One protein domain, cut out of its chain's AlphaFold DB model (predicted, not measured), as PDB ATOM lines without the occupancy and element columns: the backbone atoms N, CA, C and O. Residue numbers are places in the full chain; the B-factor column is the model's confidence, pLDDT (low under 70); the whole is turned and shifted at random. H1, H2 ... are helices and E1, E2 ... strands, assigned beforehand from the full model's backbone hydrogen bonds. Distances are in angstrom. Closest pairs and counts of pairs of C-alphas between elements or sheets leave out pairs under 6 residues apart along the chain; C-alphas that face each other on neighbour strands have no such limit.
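AT A GLANCE: This is residues 20 to 99 of the 100 residues of an uncharacterized protein of Mesorhizobium sp. LCM 4577 (UniProt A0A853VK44). A small, strongly twisted sheet of four strands, E3, E4, E6 and E5, has a separate hairpin of two strands, E1 and E2, turned away from it at about a right angle where E2 runs on into E3. A long loop, residues 58 to 74, reaches out between E4 and E5, and residues 91 to 99, most of them in the one helix H1, stick out as an arm after E6. The printed part has 80 residues, with the named elements in the order E1 E2 E3 E4 E5 E6 H1; the larger sheet has the order E3 - E4 - E6 - E5, and both sheets are antiparallel. The class is mixed, helices and strands, with under half of the residues in named elements. The whole is only just compact, close to loose, with a radius of gyration of the C-alphas of 13.9 A and spans of 40 by 37 by 21 A.

IN THESE COORDINATES: Start at Pro 20 and go on to C-alpha 31 at (135.763, 158.327, 124.363), where strand E1 begins; it runs to residue 35, 11.0 A. E2 is residues 38 to 41, 9.6 A, and E3 is residues 43 to 45, 7.1 A. Find C-alpha 51 at (149.926, 163.884, 120.948); from there E4, the longest strand, runs 17.9 A to residue 57. E5 is residues 75 to 78, 9.9 A, and E6 is residues 82 to 86, 13.1 A. H1 follows at once, residues 87 to 97, 15.3 A, ending at C-alpha 97 (148.148, 184.708, 118.777).

HOW THE PARTS SIT: Look first at the larger sheet, where the edge strand E3 and E4 form a hairpin, with N 44 and O 52 at 2.9 A. The inner strands E4 and E6 are antiparallel at 144 degrees, with N 85 and O 53 at 2.8 A. E6 and the edge strand E5 form a hairpin, with N 76 and O 84 at 2.7 A. From edge to edge the strands' lines turn by 100 degrees. E1 and E2 form a hairpin too, with N 32 and O 40 at 2.8 A. E2 runs on into E3 across a break of one residue, at 94 degrees, and the two meet only through their link. The closest C-alphas of E2 and E4, those of Phe 41 and Tyr 54, are 6.9 A apart. E1 and E4 are apart. H1 only grazes the larger sheet, with its residues 87 to 90; its closest C-alphas with E4 are those of Glu 87 and Phe 52, 5.4 A apart. In H1 every O i to N i+4 pair is within hydrogen-bond range.

THE WHOLE: The two C-alphas farthest apart are those of Glu 25 and Ser 62, 43.2 A. The printed part has no cut. The link from E4 to E5 is long, with 17 residues; the other links are tight. Check the B-factor column for pLDDT: its mean over the printed part is 72.5, and it is under 70 at residues 20 to 29, 61 to 62, 64, 68 to 70 and 89 to 99.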
ATOM      1  N   PRO A  20     145.299 154.775 122.183       65.19
ATOM      2  CA  PRO A  20     144.789 155.888 122.984       65.19
ATOM      3  C   PRO A  20     145.867 156.328 123.982       65.19
ATOM      4  O   PRO A  20     146.658 155.496 124.423       65.19
ATOM      5  N   ASP A  21     145.901 157.612 124.354       60.97
ATOM      6  CA  ASP A  21     146.857 158.102 125.357       60.97
ATOM      7  C   ASP A  21     146.517 157.512 126.739       60.97
ATOM      8  O   ASP A  21     145.770 158.087 127.523       60.97
ATOM      9  N   ALA A  22     147.007 156.298 126.996       52.62
ATOM     10  CA  ALA A  22     146.834 155.553 128.239       52.62
ATOM     11  C   ALA A  22     147.944 155.870 129.259       52.62
ATOM     12  O   ALA A  22     148.009 155.256 130.322       52.62
ATOM     13  N   THR A  23     148.832 156.818 128.940       47.97
ATOM     14  CA  THR A  23     150.038 157.125 129.722       47.97
ATOM     15  C   THR A  23     149.749 157.939 130.985       47.97
ATOM     16  O   THR A  23     150.625 158.083 131.837       47.97
ATOM     17  N   GLN A  24     148.529 158.457 131.151       43.84
ATOM     18  CA  GLN A  24     148.086 159.007 132.428       43.84
ATOM     19  C   GLN A  24     147.252 157.975 133.180       43.84
ATOM     20  O   GLN A  24     146.098 157.719 132.838       43.84
ATOM     21  N   GLU A  25     147.823 157.448 134.265       40.66
ATOM     22  CA  GLU A  25     147.068 156.828 135.353       40.66
ATOM     23  C   GLU A  25     145.923 157.779 135.760       40.66
ATOM     24  O   GLU A  25     146.142 158.797 136.415       40.66
ATOM     25  N   GLY A  26     144.704 157.500 135.286       43.91
ATOM     26  CA  GLY A  26     143.503 158.300 135.556       43.91
ATOM     27  C   GLY A  26     142.819 158.940 134.342       43.91
ATOM     28  O   GLY A  26     141.706 159.438 134.495       43.91
ATOM     29  N   ALA A  27     143.414 158.896 133.147       44.28
ATOM     30  CA  ALA A  27     142.750 159.270 131.901       44.28
ATOM     31  C   ALA A  27     142.681 158.042 130.991       44.28
ATOM     32  O   ALA A  27     143.462 157.895 130.059       44.28
ATOM     33  N   GLU A  28     141.732 157.138 131.251       49.44
ATOM     34  CA  GLU A  28     141.244 156.295 130.158       49.44
ATOM     35  C   GLU A  28     140.871 157.249 129.023       49.44
ATOM     36  O   GLU A  28     139.999 158.099 129.225       49.44
ATOM     37  N   GLY A  29     141.594 157.186 127.896       61.12
ATOM     38  CA  GLY A  29     141.420 158.086 126.760       61.12
ATOM     39  C   GLY A  29     139.937 158.339 126.529       61.12
ATOM     40  O   GLY A  29     139.190 157.431 126.161       61.12
ATOM     41  N   LYS A  30     139.484 159.549 126.861       76.25
ATOM     42  CA  LYS A  30     138.058 159.831 126.989       76.25
ATOM     43  C   LYS A  30     137.403 159.580 125.643       76.25
ATOM     44  O   LYS A  30     137.715 160.248 124.659       76.25
ATOM     45  N   VAL A  31     136.498 158.612 125.591       81.75
ATOM     46  CA  VAL A  31     135.763 158.327 124.363       81.75
ATOM     47  C   VAL A  31     134.728 159.432 124.164       81.75
ATOM     48  O   VAL A  31     133.802 159.580 124.957       81.75
ATOM     49  N   VAL A  32     134.887 160.222 123.106       82.94
ATOM     50  CA  VAL A  32     133.977 161.332 122.764       82.94
ATOM     51  C   VAL A  32     132.817 160.883 121.878       82.94
ATOM     52  O   VAL A  32     131.842 161.611 121.710       82.94
ATOM     53  N   GLY A  33     132.893 159.676 121.318       80.94
ATOM     54  CA  GLY A  33     131.846 159.119 120.473       80.94
ATOM     55  C   GLY A  33     132.260 157.812 119.813       80.94
ATOM     56  O   GLY A  33     133.298 157.241 120.133       80.94
ATOM     57  N   HIS A  34     131.437 157.340 118.877       80.62
ATOM     58  CA  HIS A  34     131.732 156.157 118.076       80.62
ATOM     59  C   HIS A  34     131.435 156.428 116.600       80.62
ATOM     60  O   HIS A  34     130.401 157.007 116.270       80.62
ATOM     61  N   VAL A  35     132.303 155.960 115.704       74.88
ATOM     62  CA  VAL A  35     132.091 155.994 114.249       74.88
ATOM     63  C   VAL A  35     132.245 154.590 113.677       74.88
ATOM     64  O   VAL A  35     133.244 153.914 113.910       74.88
ATOM     65  N   GLY A  36     131.228 154.100 112.962       74.19
ATOM     66  CA  GLY A  36     131.261 152.751 112.380       74.19
ATOM     67  C   GLY A  36     131.541 151.636 113.401       74.19
ATOM     68  O   GLY A  36     132.227 150.672 113.075       74.19
ATOM     69  N   GLY A  37     131.073 151.797 114.646       76.62
ATOM     70  CA  GLY A  37     131.310 150.853 115.746       76.62
ATOM     71  C   GLY A  37     132.686 150.958 116.418       76.62
ATOM     72  O   GLY A  37     132.983 150.151 117.291       76.62
ATOM     73  N   ARG A  38     133.521 151.934 116.041       76.75
ATOM     74  CA  ARG A  38     134.845 152.173 116.636       76.75
ATOM     75  C   ARG A  38     134.813 153.387 117.568       76.75
ATOM     76  O   ARG A  38     134.210 154.389 117.175       76.75
ATOM     77  N   PRO A  39     135.436 153.328 118.758       78.81
ATOM     78  CA  PRO A  39     135.507 154.475 119.656       78.81
ATOM     79  C   PRO A  39     136.351 155.598 119.047       78.81
ATOM     80  O   PRO A  39     137.338 155.355 118.352       78.81
ATOM     81  N   ILE A  40     135.940 156.833 119.315       82.12
ATOM     82  CA  ILE A  40     136.685 158.054 119.013       82.12
ATOM     83  C   ILE A  40     137.278 158.533 120.326       82.12
ATOM     84  O   ILE A  40     136.532 158.851 121.251       82.12
ATOM     85  N   PHE A  41     138.599 158.592 120.402       83.75
ATOM     86  CA  PHE A  41     139.303 159.083 121.577       83.75
ATOM     87  C   PHE A  41     139.475 160.600 121.488       83.75
ATOM     88  O   PHE A  41     139.760 161.136 120.422       83.75
ATOM     89  N   GLU A  42     139.301 161.303 122.605       84.25
ATOM     90  CA  GLU A  42     139.546 162.748 122.689       84.25
ATOM     91  C   GLU A  42     140.995 163.084 122.325       84.25
ATOM     92  O   GLU A  42     141.247 164.081 121.652       84.25
ATOM     93  N   THR A  43     141.935 162.239 122.760       83.00
ATOM     94  CA  THR A  43     143.373 162.405 122.543       83.00
ATOM     95  C   THR A  43     144.016 161.063 122.207       83.00
ATOM     96  O   THR A  43     143.641 160.026 122.763       83.00
ATOM     97  N   VAL A  44     144.973 161.087 121.285       78.69
ATOM     98  CA  VAL A  44     145.717 159.915 120.817       78.69
ATOM     99  C   VAL A  44     147.196 160.239 120.651       78.69
ATOM    100  O   VAL A  44     147.552 161.401 120.445       78.69
ATOM    101  N   THR A  45     148.034 159.203 120.675       80.25
ATOM    102  CA  THR A  45     149.485 159.333 120.511       80.25
ATOM    103  C   THR A  45     149.968 158.494 119.323       80.25
ATOM    104  O   THR A  45     149.438 157.411 119.047       80.25
ATOM    105  N   ASP A  46     150.946 158.999 118.571       75.62
ATOM    106  CA  ASP A  46     151.555 158.279 117.447       75.62
ATOM    107  C   ASP A  46     152.768 157.414 117.859       75.62
ATOM    108  O   ASP A  46     153.133 157.333 119.032       75.62
ATOM    109  N   CYS A  47     153.424 156.758 116.887       71.19
ATOM    110  CA  CYS A  47     154.635 155.951 117.133       71.19
ATOM    111  C   CYS A  47     155.824 156.744 117.677       71.19
ATOM    112  O   CYS A  47     156.769 156.141 118.189       71.19
ATOM    113  N   PHE A  48     155.823 158.060 117.503       76.12
ATOM    114  CA  PHE A  48     156.897 158.950 117.915       76.12
ATOM    115  C   PHE A  48     156.612 159.609 119.270       76.12
ATOM    116  O   PHE A  48     157.473 160.322 119.785       76.12
ATOM    117  N   GLY A  49     155.450 159.341 119.875       75.44
ATOM    118  CA  GLY A  49     155.034 159.957 121.132       75.44
ATOM    119  C   GLY A  49     154.382 161.331 120.955       75.44
ATOM    120  O   GLY A  49     154.190 162.034 121.946       75.44
ATOM    121  N   GLU A  50     154.055 161.747 119.727       80.06
ATOM    122  CA  GLU A  50     153.362 163.011 119.479       80.06
ATOM    123  C   GLU A  50     151.869 162.871 119.789       80.06
ATOM    124  O   GLU A  50     151.223 161.898 119.393       80.06
ATOM    125  N   ARG A  51     151.326 163.856 120.515       81.69
ATOM    126  CA  ARG A  51     149.926 163.884 120.948       81.69
ATOM    127  C   ARG A  51     149.056 164.665 119.978       81.69
ATOM    128  O   ARG A  51     149.419 165.746 119.505       81.69
ATOM    129  N   PHE A  52     147.864 164.135 119.743       82.88
ATOM    130  CA  PHE A  52     146.877 164.715 118.849       82.88
ATOM    131  C   PHE A  52     145.496 164.728 119.491       82.88
ATOM    132  O   PHE A  52     145.094 163.758 120.129       82.88
ATOM    133  N   HIS A  53     144.734 165.790 119.245       85.94
ATOM    134  CA  HIS A  53     143.377 165.955 119.759       85.94
ATOM    135  C   HIS A  53     142.340 165.807 118.659       85.94
ATOM    136  O   HIS A  53     142.528 166.305 117.547       85.94
ATOM    137  N   TYR A  54     141.231 165.147 118.975       85.12
ATOM    138  CA  TYR A  54     140.103 165.026 118.065       85.12
ATOM    139  C   TYR A  54     139.462 166.394 117.817       85.12
ATOM    140  O   TYR A  54     139.089 167.091 118.760       85.12
ATOM    141  N   VAL A  55     139.297 166.761 116.544       85.75
ATOM    142  CA  VAL A  55     138.674 168.036 116.149       85.75
ATOM    143  C   VAL A  55     137.418 167.860 115.301       85.75
ATOM    144  O   VAL A  55     136.603 168.777 115.230       85.75
ATOM    145  N   GLY A  56     137.205 166.692 114.689       84.81
ATOM    146  CA  GLY A  56     135.985 166.466 113.921       84.81
ATOM    147  C   GLY A  56     136.031 165.287 112.966       84.81
ATOM    148  O   GLY A  56     136.857 164.387 113.074       84.81
ATOM    149  N   LEU A  57     135.098 165.279 112.020       82.12
ATOM    150  CA  LEU A  57     135.042 164.294 110.946       82.12
ATOM    151  C   LEU A  57     135.506 164.930 109.641       82.12
ATOM    152  O   LEU A  57     135.158 166.071 109.346       82.12
ATOM    153  N   ALA A  58     136.256 164.166 108.858       81.75
ATOM    154  CA  ALA A  58     136.710 164.573 107.545       81.75
ATOM    155  C   ALA A  58     135.497 164.680 106.606       81.75
ATOM    156  O   ALA A  58     134.809 163.667 106.394       81.75
ATOM    157  N   PRO A  59     135.212 165.872 106.047       73.81
ATOM    158  CA  PRO A  59     134.191 166.003 105.024       73.81
ATOM    159  C   PRO A  59     134.554 165.111 103.839       73.81
ATOM    160  O   PRO A  59     135.727 164.887 103.536       73.81
ATOM    161  N   ARG A  60     133.533 164.548 103.195       73.69
ATOM    162  CA  ARG A  60     133.711 163.745 101.989       73.69
ATOM    163  C   ARG A  60     133.202 164.525 100.789       73.69
ATOM    164  O   ARG A  60     132.110 165.087 100.855       73.69
ATOM    165  N   ASP A  61     133.974 164.529  99.710       68.75
ATOM    166  CA  ASP A  61     133.546 165.068  98.425       68.75
ATOM    167  C   ASP A  61     132.388 164.229  97.843       68.75
ATOM    168  O   ASP A  61     132.036 163.150  98.339       68.75
ATOM    169  N   SER A  62     131.772 164.713  96.763       69.06
ATOM    170  CA  SER A  62     130.704 163.985  96.059       69.06
ATOM    171  C   SER A  62     131.147 162.617  95.521       69.06
ATOM    172  O   SER A  62     130.303 161.770  95.230       69.06
ATOM    173  N   GLU A  63     132.457 162.387  95.412       71.38
ATOM    174  CA  GLU A  63     133.083 161.127  95.002       71.38
ATOM    175  C   GLU A  63     133.453 160.234  96.206       71.38
ATOM    176  O   GLU A  63     134.059 159.176  96.034       71.38
ATOM    177  N   ARG A  64     133.028 160.610  97.424       68.38
ATOM    178  CA  ARG A  64     133.283 159.937  98.711       68.38
ATOM    179  C   ARG A  64     134.749 159.903  99.146       68.38
ATOM    180  O   ARG A  64     135.081 159.153 100.067       68.38
ATOM    181  N   ARG A  65     135.614 160.705  98.536       74.31
ATOM    182  CA  ARG A  65     136.991 160.906  98.999       74.31
ATOM    183  C   ARG A  65     136.998 161.953 100.096       74.31
ATOM    184  O   ARG A  65     136.091 162.772 100.160       74.31
ATOM    185  N   TYR A  66     137.998 161.933 100.965       74.88
ATOM    186  CA  TYR A  66     138.127 163.004 101.943       74.88
ATOM    187  C   TYR A  66     138.470 164.319 101.246       74.88
ATOM    188  O   TYR A  66     139.346 164.350 100.383       74.88
ATOM    189  N   ASP A  67     137.763 165.381 101.618       72.56
ATOM    190  CA  ASP A  67     138.050 166.734 101.165       72.56
ATOM    191  C   ASP A  67     139.239 167.277 101.964       72.56
ATOM    192  O   ASP A  67     139.120 167.730 103.103       72.56
ATOM    193  N   ILE A  68     140.418 167.121 101.366       66.94
ATOM    194  CA  ILE A  68     141.713 167.490 101.943       66.94
ATOM    195  C   ILE A  68     141.911 169.009 101.898       66.94
ATOM    196  O   ILE A  68     142.614 169.554 102.745       66.94
ATOM    197  N   GLU A  69     141.281 169.706 100.945       68.81
ATOM    198  CA  GLU A  69     141.392 171.165 100.816       68.81
ATOM    199  C   GLU A  69     140.725 171.896 101.992       68.81
ATOM    200  O   GLU A  69     141.056 173.047 102.273       68.81
ATOM    201  N   ALA A  70     139.838 171.211 102.718       69.38
ATOM    202  CA  ALA A  70     139.221 171.704 103.943       69.38
ATOM    203  C   ALA A  70     140.106 171.564 105.202       69.38
ATOM    204  O   ALA A  70     139.725 172.085 106.252       69.38
ATOM    205  N   LEU A  71     141.252 170.869 105.137       73.25
ATOM    206  CA  LEU A  71     142.132 170.689 106.298       73.25
ATOM    207  C   LEU A  71     142.954 171.947 106.588       73.25
ATOM    208  O   LEU A  71     143.636 172.501 105.725       73.25
ATOM    209  N   SER A  72     142.952 172.351 107.852       72.94
ATOM    210  CA  SER A  72     143.831 173.391 108.374       72.94
ATOM    211  C   SER A  72     145.248 172.847 108.616       72.94
ATOM    212  O   SER A  72     145.430 171.654 108.871       72.94
ATOM    213  N   PRO A  73     146.285 173.705 108.604       74.31
ATOM    214  CA  PRO A  73     147.639 173.294 108.965       74.31
ATOM    215  C   PRO A  73     147.692 172.601 110.337       74.31
ATOM    216  O   PRO A  73     147.176 173.120 111.324       74.31
ATOM    217  N   GLY A  74     148.342 171.434 110.400       76.12
ATOM    218  CA  GLY A  74     148.455 170.626 111.620       76.12
ATOM    219  C   GLY A  74     147.282 169.673 111.872       76.12
ATOM    220  O   GLY A  74     147.309 168.956 112.875       76.12
ATOM    221  N   GLU A  75     146.283 169.652 110.987       82.25
ATOM    222  CA  GLU A  75     145.214 168.654 110.972       82.25
ATOM    223  C   GLU A  75     145.580 167.437 110.123       82.25
ATOM    224  O   GLU A  75     146.207 167.535 109.070       82.25
ATOM    225  N   TRP A  76     145.140 166.277 110.594       80.19
ATOM    226  CA  TRP A  76     145.461 164.968 110.054       80.19
ATOM    227  C   TRP A  76     144.202 164.123 109.972       80.19
ATOM    228  O   TRP A  76     143.402 164.102 110.907       80.19
ATOM    229  N   ILE A  77     144.046 163.385 108.873       78.75
ATOM    230  CA  ILE A  77     142.941 162.441 108.710       78.75
ATOM    231  C   ILE A  77     143.388 161.053 109.167       78.75
ATOM    232  O   ILE A  77     144.362 160.492 108.664       78.75
ATOM    233  N   VAL A  78     142.625 160.482 110.092       77.25
ATOM    234  CA  VAL A  78     142.755 159.116 110.598       77.25
ATOM    235  C   VAL A  78     141.556 158.310 110.109       77.25
ATOM    236  O   VAL A  78     140.412 158.752 110.213       77.25
ATOM    237  N   GLU A  79     141.770 157.109 109.573       71.94
ATOM    238  CA  GLU A  79     140.649 156.246 109.187       71.94
ATOM    239  C   GLU A  79     139.785 155.877 110.412       71.94
ATOM    240  O   GLU A  79     140.331 155.537 111.463       71.94
ATOM    241  N   PRO A  80     138.439 155.925 110.320       71.12
ATOM    242  CA  PRO A  80     137.616 155.932 109.102       71.12
ATOM    243  C   PRO A  80     137.135 157.327 108.638       71.12
ATOM    244  O   PRO A  80     136.056 157.438 108.047       71.12
ATOM    245  N   GLY A  81     137.906 158.385 108.902       78.69
ATOM    246  CA  GLY A  81     137.577 159.767 108.533       78.69
ATOM    247  C   GLY A  81     137.474 160.697 109.736       78.69
ATOM    248  O   GLY A  81     136.607 161.561 109.769       78.69
ATOM    249  N   LEU A  82     138.299 160.480 110.752       83.12
ATOM    250  CA  LEU A  82     138.450 161.354 111.906       83.12
ATOM    251  C   LEU A  82     139.509 162.403 111.583       83.12
ATOM    252  O   LEU A  82     140.524 162.069 110.982       83.12
ATOM    253  N   ILE A  83     139.295 163.642 112.002       86.19
ATOM    254  CA  ILE A  83     140.316 164.683 111.967       86.19
ATOM    255  C   ILE A  83     140.898 164.812 113.369       86.19
ATOM    256  O   ILE A  83     140.167 165.012 114.346       86.19
ATOM    257  N   TYR A  84     142.218 164.723 113.440       85.50
ATOM    258  CA  TYR A  84     143.008 164.996 114.624       85.50
ATOM    259  C   TYR A  84     143.956 166.155 114.358       85.50
ATOM    260  O   TYR A  84     144.503 166.272 113.267       85.50
ATOM    261  N   ARG A  85     144.180 167.005 115.352       85.56
ATOM    262  CA  ARG A  85     145.139 168.104 115.266       85.56
ATOM    263  C   ARG A  85     146.281 167.872 116.237       85.56
ATOM    264  O   ARG A  85     146.036 167.524 117.390       85.56
ATOM    265  N   SER A  86     147.511 168.078 115.779       83.38
ATOM    266  CA  SER A  86     148.682 167.975 116.650       83.38
ATOM    267  C   SER A  86     148.625 169.021 117.771       83.38
ATOM    268  O   SER A  86     148.360 170.205 117.535       83.38
ATOM    269  N   GLU A  87     148.903 168.592 119.001       79.75
ATOM    270  CA  GLU A  87     149.027 169.490 120.149       79.75
ATOM    271  C   GLU A  87     150.217 170.450 119.986       79.75
ATOM    272  O   GLU A  87     150.132 171.625 120.352       79.75
ATOM    273  N   SER A  88     151.309 169.998 119.360       75.19
ATOM    274  CA  SER A  88     152.482 170.840 119.097       75.19
ATOM    275  C   SER A  88     152.126 172.012 118.168       75.19
ATOM    276  O   SER A  88     152.540 173.157 118.397       75.19
ATOM    277  N   ALA A  89     151.254 171.762 117.185       69.00
ATOM    278  CA  ALA A  89     150.711 172.792 116.307       69.00
ATOM    279  C   ALA A  89     149.841 173.803 117.078       69.00
ATOM    280  O   ALA A  89     150.043 175.012 116.919       69.00
ATOM    281  N   LEU A  90     148.959 173.336 117.971       63.59
ATOM    282  CA  LEU A  90     148.105 174.189 118.815       63.59
ATOM    283  C   LEU A  90     148.911 175.107 119.746       63.59
ATOM    284  O   LEU A  90     148.574 176.285 119.912       63.59
ATOM    285  N   ILE A  91     149.998 174.599 120.330       67.69
ATOM    286  CA  ILE A  91     150.891 175.391 121.189       67.69
ATOM    287  C   ILE A  91     151.577 176.488 120.367       67.69
ATOM    288  O   ILE A  91     151.620 177.647 120.789       67.69
ATOM    289  N   SER A  92     152.064 176.155 119.168       63.22
ATOM    290  CA  SER A  92     152.726 177.122 118.286       63.22
ATOM    291  C   SER A  92     151.786 178.243 117.812       63.22
ATOM    292  O   SER A  92     152.193 179.404 117.720       63.22
ATOM    293  N   GLU A  93     150.516 177.922 117.554       62.81
ATOM    294  CA  GLU A  93     149.480 178.885 117.171       62.81
ATOM    295  C   GLU A  93     149.084 179.784 118.349       62.81
ATOM    296  O   GLU A  93     149.022 181.006 118.213       62.81
ATOM    297  N   SER A  94     148.939 179.206 119.543       61.44
ATOM    298  CA  SER A  94     148.618 179.937 120.776       61.44
ATOM    299  C   SER A  94     149.713 180.919 121.205       61.44
ATOM    300  O   SER A  94     149.424 181.940 121.834       61.44
ATOM    301  N   LEU A  95     150.980 180.622 120.899       66.62
ATOM    302  CA  LEU A  95     152.103 181.535 121.132       66.62
ATOM    303  C   LEU A  95     152.134 182.677 120.106       66.62
ATOM    304  O   LEU A  95     152.381 183.824 120.482       66.62
ATOM    305  N   ARG A  96     151.809 182.400 118.835       62.16
ATOM    306  CA  ARG A  96     151.648 183.450 117.816       62.16
ATOM    307  C   ARG A  96     150.501 184.406 118.151       62.16
ATOM    308  O   ARG A  96     150.695 185.614 118.090       62.16
ATOM    309  N   ASN A  97     149.346 183.889 118.565       60.16
ATOM    310  CA  ASN A  97     148.148 184.708 118.777       60.16
ATOM    311  C   ASN A  97     148.179 185.551 120.069       60.16
ATOM    312  O   ASN A  97     147.379 186.466 120.220       60.16
ATOM    313  N   ARG A  98     149.098 185.263 121.004       62.31
ATOM    314  CA  ARG A  98     149.296 186.042 122.245       62.31
ATOM    315  C   ARG A  98     150.253 187.229 122.109       62.31
ATOM    316  O   ARG A  98     150.453 187.948 123.081       62.31
ATOM    317  N   SER A  99     150.847 187.419 120.932       57.47
ATOM    318  CA  SER A  99     151.825 188.483 120.669       57.47
ATOM    319  C   SER A  99     151.245 189.656 119.860       57.47
ATOM    320  O   SER A  99     152.016 190.481 119.369       57.47
TER     321      SER A  99